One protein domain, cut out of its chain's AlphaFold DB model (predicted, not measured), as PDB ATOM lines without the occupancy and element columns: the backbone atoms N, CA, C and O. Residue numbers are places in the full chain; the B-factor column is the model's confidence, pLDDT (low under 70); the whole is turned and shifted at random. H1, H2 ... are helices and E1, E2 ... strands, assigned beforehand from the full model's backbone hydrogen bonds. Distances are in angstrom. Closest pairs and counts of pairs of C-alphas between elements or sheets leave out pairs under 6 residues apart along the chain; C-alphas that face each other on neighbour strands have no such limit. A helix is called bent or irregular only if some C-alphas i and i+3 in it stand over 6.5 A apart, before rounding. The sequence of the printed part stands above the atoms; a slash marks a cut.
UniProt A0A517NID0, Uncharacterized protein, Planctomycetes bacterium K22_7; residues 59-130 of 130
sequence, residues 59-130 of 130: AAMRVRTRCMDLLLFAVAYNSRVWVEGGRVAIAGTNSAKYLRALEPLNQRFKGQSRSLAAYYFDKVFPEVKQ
ATOM      1  N   ALA A  59     159.056 144.481 127.606       91.12
ATOM      2  CA  ALA A  59     158.531 145.834 127.507       91.12
ATOM      3  C   ALA A  59     157.400 145.925 126.469       91.12
ATOM      4  O   ALA A  59     156.328 146.438 126.792       91.12
ATOM      5  N   ALA A  60     157.588 145.360 125.275       90.19
ATOM      6  CA  ALA A  60     156.581 145.323 124.218       90.19
ATOM      7  C   ALA A  60     155.313 144.576 124.662       90.19
ATOM      8  O   ALA A  60     154.197 145.059 124.461       90.19
ATOM      9  N   MET A  61     155.469 143.439 125.347       92.19
ATOM     10  CA  MET A  61     154.338 142.677 125.880       92.19
ATOM     11  C   MET A  61     153.578 143.446 126.968       92.19
ATOM     12  O   MET A  61     152.346 143.419 126.973       92.19
ATOM     13  N   ARG A  62     154.276 144.179 127.849       92.19
ATOM     14  CA  ARG A  62     153.636 145.065 128.841       92.19
ATOM     15  C   ARG A  62     152.868 146.206 128.178       92.19
ATOM     16  O   ARG A  62     151.741 146.479 128.580       92.19
ATOM     17  N   VAL A  63     153.447 146.843 127.157       92.00
ATOM     18  CA  VAL A  63     152.782 147.905 126.383       92.00
ATOM     19  C   VAL A  63     151.519 147.371 125.710       92.00
ATOM     20  O   VAL A  63     150.465 147.996 125.813       92.00
ATOM     21  N   ARG A  64     151.591 146.184 125.093       91.31
ATOM     22  CA  ARG A  64     150.430 145.503 124.507       91.31
ATOM     23  C   ARG A  64     149.316 145.285 125.533       91.31
ATOM     24  O   ARG A  64     148.182 145.672 125.265       91.31
ATOM     25  N   THR A  65     149.617 144.674 126.681       91.06
ATOM     26  CA  THR A  65     148.611 144.416 127.728       91.06
ATOM     27  C   THR A  65     147.995 145.716 128.229       91.06
ATOM     28  O   THR A  65     146.780 145.869 128.173       91.06
ATOM     29  N   ARG A  66     148.829 146.701 128.580       92.94
ATOM     30  CA  ARG A  66     148.360 148.011 129.041       92.94
ATOM     31  C   ARG A  66     147.458 148.702 128.020       92.94
ATOM     32  O   ARG A  66     146.478 149.328 128.408       92.94
ATOM     33  N   CYS A  67     147.775 148.602 126.729       94.06
ATOM     34  CA  CYS A  67     146.939 149.159 125.671       94.06
ATOM     35  C   CYS A  67     145.549 148.519 125.659       94.06
ATOM     36  O   CYS A  67     144.556 149.235 125.614       94.06
ATOM     37  N   MET A  68     145.471 147.188 125.711       92.56
ATOM     38  CA  MET A  68     144.188 146.481 125.706       92.56
ATOM     39  C   MET A  68     143.369 146.795 126.962       92.56
ATOM     40  O   MET A  68     142.185 147.092 126.837       92.56
ATOM     41  N   ASP A  69     143.997 146.829 128.141       92.25
ATOM     42  CA  ASP A  69     143.322 147.155 129.404       92.25
ATOM     43  C   ASP A  69     142.740 148.574 129.382       92.25
ATOM     44  O   ASP A  69     141.582 148.792 129.730       92.25
ATOM     45  N   LEU A  70     143.519 149.555 128.909       94.31
ATOM     46  CA  LEU A  70     143.046 150.933 128.775       94.31
ATOM     47  C   LEU A  70     141.868 151.053 127.803       94.31
ATOM     48  O   LEU A  70     140.960 151.837 128.064       94.31
ATOM     49  N   LEU A  71     141.863 150.284 126.710       93.56
ATOM     50  CA  LEU A  71     140.752 150.267 125.757       93.56
ATOM     51  C   LEU A  71     139.504 149.588 126.347       93.56
ATOM     52  O   LEU A  71     138.406 150.107 126.168       93.56
ATOM     53  N   LEU A  72     139.663 148.492 127.096       92.19
ATOM     54  CA  LEU A  72     138.574 147.838 127.839       92.19
ATOM     55  C   LEU A  72     137.925 148.790 128.839       92.19
ATOM     56  O   LEU A  72     136.705 148.945 128.837       92.19
ATOM     57  N   PHE A  73     138.726 149.495 129.634       91.62
ATOM     58  CA  PHE A  73     138.192 150.495 130.550       91.62
ATOM     59  C   PHE A  73     137.580 151.689 129.816       91.62
ATOM     60  O   PHE A  73     136.543 152.194 130.236       91.62
ATOM     61  N   ALA A  74     138.171 152.137 128.706       92.69
ATOM     62  CA  ALA A  74     137.586 153.206 127.911       92.69
ATOM     63  C   ALA A  74     136.186 152.823 127.404       92.69
ATOM     64  O   ALA A  74     135.273 153.628 127.542       92.69
ATOM     65  N   VAL A  75     136.000 151.605 126.886       91.50
ATOM     66  CA  VAL A  75     134.691 151.122 126.415       91.50
ATOM     67  C   VAL A  75     133.703 150.945 127.568       91.50
ATOM     68  O   VAL A  75     132.558 151.360 127.446       91.50
ATOM     69  N   ALA A  76     134.134 150.389 128.702       89.25
ATOM     70  CA  ALA A  76     133.244 150.126 129.833       89.25
ATOM     71  C   ALA A  76     132.727 151.400 130.531       89.25
ATOM     72  O   ALA A  76     131.622 151.402 131.066       89.25
ATOM     73  N   TYR A  77     133.522 152.474 130.556       91.88
ATOM     74  CA  TYR A  77     133.239 153.677 131.357       91.88
ATOM     75  C   TYR A  77     132.863 154.920 130.540       91.88
ATOM     76  O   TYR A  77     132.801 156.023 131.099       91.88
ATOM     77  N   ASN A  78     132.650 154.784 129.231       91.50
ATOM     78  CA  ASN A  78     132.276 155.888 128.349       91.50
ATOM     79  C   ASN A  78     131.112 155.491 127.445       91.50
ATOM     80  O   ASN A  78     130.886 154.315 127.192       91.50
ATOM     81  N   SER A  79     130.372 156.483 126.955       89.38
ATOM     82  CA  SER A  79     129.191 156.234 126.127       89.38
ATOM     83  C   SER A  79     129.552 155.756 124.727       89.38
ATOM     84  O   SER A  79     128.805 154.981 124.136       89.38
ATOM     85  N   ARG A  80     130.684 156.215 124.175       92.38
ATOM     86  CA  ARG A  80     131.128 155.804 122.843       92.38
ATOM     87  C   ARG A  80     132.645 155.811 122.726       92.38
ATOM     88  O   ARG A  80     133.308 156.759 123.144       92.38
ATOM     89  N   VAL A  81     133.177 154.781 122.078       93.25
ATOM     90  CA  VAL A  81     134.580 154.688 121.661       93.25
ATOM     91  C   VAL A  81     134.602 154.219 120.212       93.25
ATOM     92  O   VAL A  81     133.895 153.277 119.869       93.25
ATOM     93  N   TRP A  82     135.369 154.886 119.356       94.69
ATOM     94  CA  TRP A  82     135.491 154.542 117.936       94.69
ATOM     95  C   TRP A  82     136.894 154.862 117.421       94.69
ATOM     96  O   TRP A  82     137.721 155.424 118.143       94.69
ATOM     97  N   VAL A  83     137.180 154.497 116.170       94.50
ATOM     98  CA  VAL A  83     138.422 154.873 115.487       94.50
ATOM     99  C   VAL A  83     138.129 155.954 114.453       94.50
ATOM    100  O   VAL A  83     137.296 155.769 113.574       94.50
ATOM    101  N   GLU A  84     138.860 157.061 114.520       93.62
ATOM    102  CA  GLU A  84     138.752 158.203 113.616       93.62
ATOM    103  C   GLU A  84     140.145 158.652 113.168       93.62
ATOM    104  O   GLU A  84     141.065 158.786 113.978       93.62
ATOM    105  N   GLY A  85     140.354 158.814 111.858       91.19
ATOM    106  CA  GLY A  85     141.655 159.227 111.308       91.19
ATOM    107  C   GLY A  85     142.829 158.296 111.664       91.19
ATOM    108  O   GLY A  85     143.994 158.714 111.649       91.19
ATOM    109  N   GLY A  86     142.534 157.039 112.018       92.75
ATOM    110  CA  GLY A  86     143.515 156.060 112.491       92.75
ATOM    111  C   GLY A  86     143.891 156.194 113.970       92.75
ATOM    112  O   GLY A  86     144.918 155.656 114.374       92.75
ATOM    113  N   ARG A  87     143.096 156.900 114.776       95.69
ATOM    114  CA  ARG A  87     143.265 157.059 116.227       95.69
ATOM    115  C   ARG A  87     141.980 156.682 116.952       95.69
ATOM    116  O   ARG A  87     140.906 156.769 116.381       95.69
ATOM    117  N   VAL A  88     142.084 156.277 118.208       95.75
ATOM    118  CA  VAL A  88     140.921 156.054 119.070       95.75
ATOM    119  C   VAL A  88     140.369 157.401 119.523       95.75
ATOM    120  O   VAL A  88     141.108 158.224 120.064       95.75
ATOM    121  N   ALA A  89     139.078 157.602 119.313       96.31
ATOM    122  CA  ALA A  89     138.298 158.717 119.821       96.31
ATOM    123  C   ALA A  89     137.320 158.202 120.888       96.31
ATOM    124  O   ALA A  89     136.857 157.061 120.827       96.31
ATOM    125  N   ILE A  90     137.058 159.024 121.906       95.94
ATOM    126  CA  ILE A  90     136.237 158.659 123.067       95.94
ATOM    127  C   ILE A  90     135.288 159.814 123.367       95.94
ATOM    128  O   ILE A  90     135.737 160.947 123.532       95.94
ATOM    129  N   ALA A  91     134.001 159.512 123.514       94.56
ATOM    130  CA  ALA A  91     132.984 160.433 124.005       94.56
ATOM    131  C   ALA A  91     132.351 159.883 125.286       94.56
ATOM    132  O   ALA A  91     132.128 158.681 125.413       94.56
ATOM    133  N   GLY A  92     132.062 160.773 126.234       93.25
ATOM    134  CA  GLY A  92     131.446 160.429 127.514       93.25
ATOM    135  C   GLY A  92     132.121 161.105 128.705       93.25
ATOM    136  O   GLY A  92     133.105 161.835 128.561       93.25
ATOM    137  N   THR A  93     131.588 160.829 129.893       92.00
ATOM    138  CA  THR A  93     131.955 161.484 131.158       92.00
ATOM    139  C   THR A  93     133.432 161.322 131.520       92.00
ATOM    140  O   THR A  93     134.043 162.246 132.047       92.00
ATOM    141  N   ASN A  94     134.037 160.174 131.200       93.25
ATOM    142  CA  ASN A  94     135.434 159.881 131.528       93.25
ATOM    143  C   ASN A  94     136.392 160.055 130.337       93.25
ATOM    144  O   ASN A  94     137.569 159.693 130.436       93.25
ATOM    145  N   SER A  95     135.922 160.612 129.219       94.19
ATOM    146  CA  SER A  95     136.666 160.655 127.953       94.19
ATOM    147  C   SER A  95     138.044 161.297 128.113       94.19
ATOM    148  O   SER A  95     139.050 160.700 127.742       94.19
ATOM    149  N   ALA A  96     138.122 162.453 128.774       95.75
ATOM    150  CA  ALA A  96     139.375 163.173 128.996       95.75
ATOM    151  C   ALA A  96     140.409 162.384 129.824       95.75
ATOM    152  O   ALA A  96     141.613 162.554 129.620       95.75
ATOM    153  N   LYS A  97     139.963 161.535 130.760       95.94
ATOM    154  CA  LYS A  97     140.840 160.674 131.571       95.94
ATOM    155  C   LYS A  97     141.459 159.581 130.702       95.94
ATOM    156  O   LYS A  97     142.674 159.388 130.721       95.94
ATOM    157  N   TYR A  98     140.630 158.882 129.931       95.06
ATOM    158  CA  TYR A  98     141.081 157.755 129.117       95.06
ATOM    159  C   TYR A  98     141.826 158.193 127.853       95.06
ATOM    160  O   TYR A  98     142.795 157.537 127.487       95.06
ATOM    161  N   LEU A  99     141.466 159.329 127.245       95.62
ATOM    162  CA  LEU A  99     142.226 159.918 126.136       95.62
ATOM    163  C   LEU A  99     143.651 160.279 126.565       95.62
ATOM    164  O   LEU A  99     144.593 159.894 125.880       95.62
ATOM    165  N   ARG A 100     143.823 160.925 127.727       96.69
ATOM    166  CA  ARG A 100     145.154 161.216 128.289       96.69
ATOM    167  C   ARG A 100     145.949 159.944 128.581       96.69
ATOM    168  O   ARG A 100     147.125 159.859 128.255       96.69
ATOM    169  N   ALA A 101     145.313 158.928 129.164       95.31
ATOM    170  CA  ALA A 101     145.988 157.664 129.456       95.31
ATOM    171  C   ALA A 101     146.408 156.897 128.184       95.31
ATOM    172  O   ALA A 101     147.448 156.236 128.183       95.31
ATOM    173  N   LEU A 102     145.607 156.977 127.116       95.44
ATOM    174  CA  LEU A 102     145.877 156.346 125.824       95.44
ATOM    175  C   LEU A 102     146.807 157.163 124.930       95.44
ATOM    176  O   LEU A 102     147.326 156.603 123.971       95.44
ATOM    177  N   GLU A 103     147.034 158.444 125.214       95.44
ATOM    178  CA  GLU A 103     147.751 159.373 124.338       95.44
ATOM    179  C   GLU A 103     149.066 158.808 123.769       95.44
ATOM    180  O   GLU A 103     149.194 158.794 122.541       95.44
ATOM    181  N   PRO A 104     149.986 158.219 124.563       93.62
ATOM    182  CA  PRO A 104     151.238 157.673 124.027       93.62
ATOM    183  C   PRO A 104     151.028 156.524 123.030       93.62
ATOM    184  O   PRO A 104     151.830 156.305 122.129       93.62
ATOM    185  N   LEU A 105     149.938 155.776 123.195       94.75
ATOM    186  CA  LEU A 105     149.563 154.627 122.368       94.75
ATOM    187  C   LEU A 105     148.682 155.044 121.185       94.75
ATOM    188  O   LEU A 105     148.521 154.288 120.226       94.75
ATOM    189  N   ASN A 106     148.100 156.241 121.265       95.75
ATOM    190  CA  ASN A 106     147.182 156.793 120.286       95.75
ATOM    191  C   ASN A 106     147.869 157.715 119.266       95.75
ATOM    192  O   ASN A 106     147.245 158.171 118.305       95.75
ATOM    193  N   GLN A 107     149.166 157.958 119.433       93.38
ATOM    194  CA  GLN A 107     149.996 158.604 118.425       93.38
ATOM    195  C   GLN A 107     150.212 157.679 117.218       93.38
ATOM    196  O   GLN A 107     150.295 156.455 117.336       93.38
ATOM    197  N   ARG A 108     150.287 158.276 116.024       90.94
ATOM    198  CA  ARG A 108     150.613 157.550 114.792       90.94
ATOM    199  C   ARG A 108     152.124 157.515 114.636       90.94
ATOM    200  O   ARG A 108     152.768 158.561 114.663       90.94
ATOM    201  N   PHE A 109     152.673 156.323 114.432       81.81
ATOM    202  CA  PHE A 109     154.074 156.180 114.061       81.81
ATOM    203  C   PHE A 109     154.292 156.658 112.623       81.81
ATOM    204  O   PHE A 109     153.391 156.583 111.781       81.81
ATOM    205  N   LYS A 110     155.496 157.159 112.330       83.12
ATOM    206  CA  LYS A 110     155.861 157.629 110.988       83.12
ATOM    207  C   LYS A 110     155.638 156.508 109.965       83.12
ATOM    208  O   LYS A 110     156.092 155.387 110.164       83.12
ATOM    209  N   GLY A 111     154.909 156.813 108.891       84.50
ATOM    210  CA  GLY A 111     154.569 155.847 107.840       84.50
ATOM    211  C   GLY A 111     153.395 154.911 108.155       84.50
ATOM    212  O   GLY A 111     153.024 154.120 107.298       84.50
ATOM    213  N   GLN A 112     152.773 155.005 109.336       88.00
ATOM    214  CA  GLN A 112     151.612 154.186 109.694       88.00
ATOM    215  C   GLN A 112     150.298 154.965 109.543       88.00
ATOM    216  O   GLN A 112     150.160 156.122 109.966       88.00
ATOM    217  N   SER A 113     149.291 154.312 108.954       89.81
ATOM    218  CA  SER A 113     147.936 154.865 108.828       89.81
ATOM    219  C   SER A 113     147.174 154.879 110.156       89.81
ATOM    220  O   SER A 113     146.210 155.628 110.299       89.81
ATOM    221  N   ARG A 114     147.625 154.089 111.140       92.44
ATOM    222  CA  ARG A 114     146.934 153.852 112.411       92.44
ATOM    223  C   ARG A 114     147.885 153.923 113.605       92.44
ATOM    224  O   ARG A 114     149.072 153.623 113.486       92.44
ATOM    225  N   SER A 115     147.351 154.328 114.754       95.06
ATOM    226  CA  SER A 115     148.014 154.232 116.052       95.06
ATOM    227  C   SER A 115     147.967 152.802 116.594       95.06
ATOM    228  O   SER A 115     147.179 151.968 116.133       95.06
ATOM    229  N   LEU A 116     148.793 152.509 117.601       92.88
ATOM    230  CA  LEU A 116     148.776 151.208 118.270       92.88
ATOM    231  C   LEU A 116     147.426 150.952 118.956       92.88
ATOM    232  O   LEU A 116     146.879 149.853 118.862       92.88
ATOM    233  N   ALA A 117     146.864 151.986 119.584       94.69
ATOM    234  CA  ALA A 117     145.534 151.945 120.177       94.69
ATOM    235  C   ALA A 117     144.464 151.613 119.129       94.69
ATOM    236  O   ALA A 117     143.657 150.715 119.348       94.69
ATOM    237  N   ALA A 118     144.500 152.260 117.959       94.44
ATOM    238  CA  ALA A 118     143.545 151.991 116.887       94.44
ATOM    239  C   ALA A 118     143.703 150.586 116.289       94.44
ATOM    240  O   ALA A 118     142.715 149.996 115.865       94.44
ATOM    241  N   TYR A 119     144.923 150.042 116.237       92.69
ATOM    242  CA  TYR A 119     145.159 148.661 115.813       92.69
ATOM    243  C   TYR A 119     144.554 147.647 116.793       92.69
ATOM    244  O   TYR A 119     143.913 146.686 116.371       92.69
ATOM    245  N   TYR A 120     144.754 147.848 118.099       92.44
ATOM    246  CA  TYR A 120     144.216 146.934 119.107       92.44
ATOM    247  C   TYR A 120     142.718 147.106 119.339       92.44
ATOM    248  O   TYR A 120     142.070 146.117 119.670       92.44
ATOM    249  N   PHE A 121     142.159 148.295 119.114       92.19
ATOM    250  CA  PHE A 121     140.720 148.521 119.217       92.19
ATOM    251  C   PHE A 121     139.936 147.559 118.316       92.19
ATOM    252  O   PHE A 121     139.104 146.811 118.814       92.19
ATOM    253  N   ASP A 122     140.300 147.449 117.035       88.56
ATOM    254  CA  ASP A 122     139.649 146.524 116.093       88.56
ATOM    255  C   ASP A 122     139.793 145.046 116.474       88.56
ATOM    256  O   ASP A 122     138.994 144.216 116.048       88.56
ATOM    257  N   LYS A 123     140.854 144.697 117.209       84.81
ATOM    258  CA  LYS A 123     141.114 143.315 117.628       84.81
ATOM    259  C   LYS A 123     140.332 142.928 118.870       84.81
ATOM    260  O   LYS A 123     139.938 141.774 118.989       84.81
ATOM    261  N   VAL A 124     140.181 143.861 119.805       84.75
ATOM    262  CA  VAL A 124     139.456 143.632 121.059       84.75
ATOM    263  C   VAL A 124     137.953 143.819 120.848       84.75
ATOM    264  O   VAL A 124     137.166 143.096 121.447       84.75
ATOM    265  N   PHE A 125     137.560 144.728 119.952       85.19
ATOM    266  CA  PHE A 125     136.170 145.088 119.674       85.19
ATOM    267  C   PHE A 125     135.839 144.971 118.176       85.19
ATOM    268  O   PHE A 125     135.500 145.971 117.541       85.19
ATOM    269  N   PRO A 126     135.932 143.769 117.578       78.25
ATOM    270  CA  PRO A 126     135.639 143.586 116.154       78.25
ATOM    271  C   PRO A 126     134.195 143.971 115.791       78.25
ATOM    272  O   PRO A 126     133.953 144.433 114.680       78.25
ATOM    273  N   GLU A 127     133.275 143.838 116.749       75.56
ATOM    274  CA  GLU A 127     131.839 144.146 116.652       75.56
ATOM    275  C   GLU A 127     131.542 145.658 116.575       75.56
ATOM    276  O   GLU A 127     130.486 146.065 116.106       75.56
ATOM    277  N   VAL A 128     132.463 146.515 117.039       66.75
ATOM    278  CA  VAL A 128     132.244 147.975 117.173       66.75
ATOM    279  C   VAL A 128     132.573 148.727 115.870       66.75
ATOM    280  O   VAL A 128     132.558 149.954 115.815       66.75
ATOM    281  N   LYS A 129     132.851 147.998 114.780       56.22
ATOM    282  CA  LYS A 129     133.020 148.552 113.430       56.22
ATOM    283  C   LYS A 129     131.655 148.913 112.824       56.22
ATOM    284  O   LYS A 129     131.166 148.191 111.960       56.22
ATOM    285  N   GLN A 130     131.042 150.001 113.284       44.41
ATOM    286  CA  GLN A 130     129.868 150.618 112.653       44.41
ATOM    287  C   GLN A 130     130.144 152.086 112.343       44.41
ATOM    288  O   GLN A 130     130.461 152.844 113.291       44.41
TER     289      GLN A 130
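This is residues 59 to 130 of the 130 residues of an uncharacterized protein of Planctomycetes bacterium K22_7 (UniProt A0A517NID0). Helices H1 and H2 lie side by side, running opposite ways, and over one side of this pair pack a small hairpin of strands, E1 and E2, with E2 next to H2 and E1 apart from it, and the short helix H3, which crosses H1. The 72 printed residues hold three named helices and two named strands, in the order H1, E1, E2, H2, H3; the sheet, E1 - E2, is antiparallel and the class is mixed. The whole is compact, with a radius of gyration of the C-alphas of 11.2 A, and rounded, spanning 31 by 25 by 21 A.

H1, residues 59 to 76, touches H2, residues 95 to 106, with its residues 67 to 74 alone, at a shallow tilt of 26 degrees, opposite ways; the closest C-alphas, of Ala 74 and Tyr 98, are 5.9 A apart. E1, residues 80 to 84, and E2, residues 87 to 91, form a hairpin, with N 82 and O 89 within hydrogen-bond range at 3.0 A. The closest C-alphas of E2 and H2 are those of Arg 87 and Asn 106, 5.6 A apart; E1 and H2 are apart. H3, residues 116 to 124, touches H1 at a steep tilt of 63 degrees, through residues 67 to 71 of H1 alone, closest at the C-alphas of Cys 67 and Ala 117, 6.3 A. Every O i to N i+4 pair is within hydrogen-bond range in H1, against 6 of 8 in H2 and 3 of 5 in H3.

H1 begins at C-alpha 59 (158.531, 145.834, 127.507) and is 25.8 A long. E1 measures 12.2 A, E2 13.3 A, H2 13.6 A and H3 12.3 A, ending at C-alpha 124 (139.456, 143.632, 121.059). H2 is irregular: C-alphas 101 and 104 are 7.6 A apart.

The C-alphas farthest apart, of Thr 93 and Gly 111, are 33.0 A apart. The printed part has no cut and no long link. Residues 128 to 130 have pLDDT under 70.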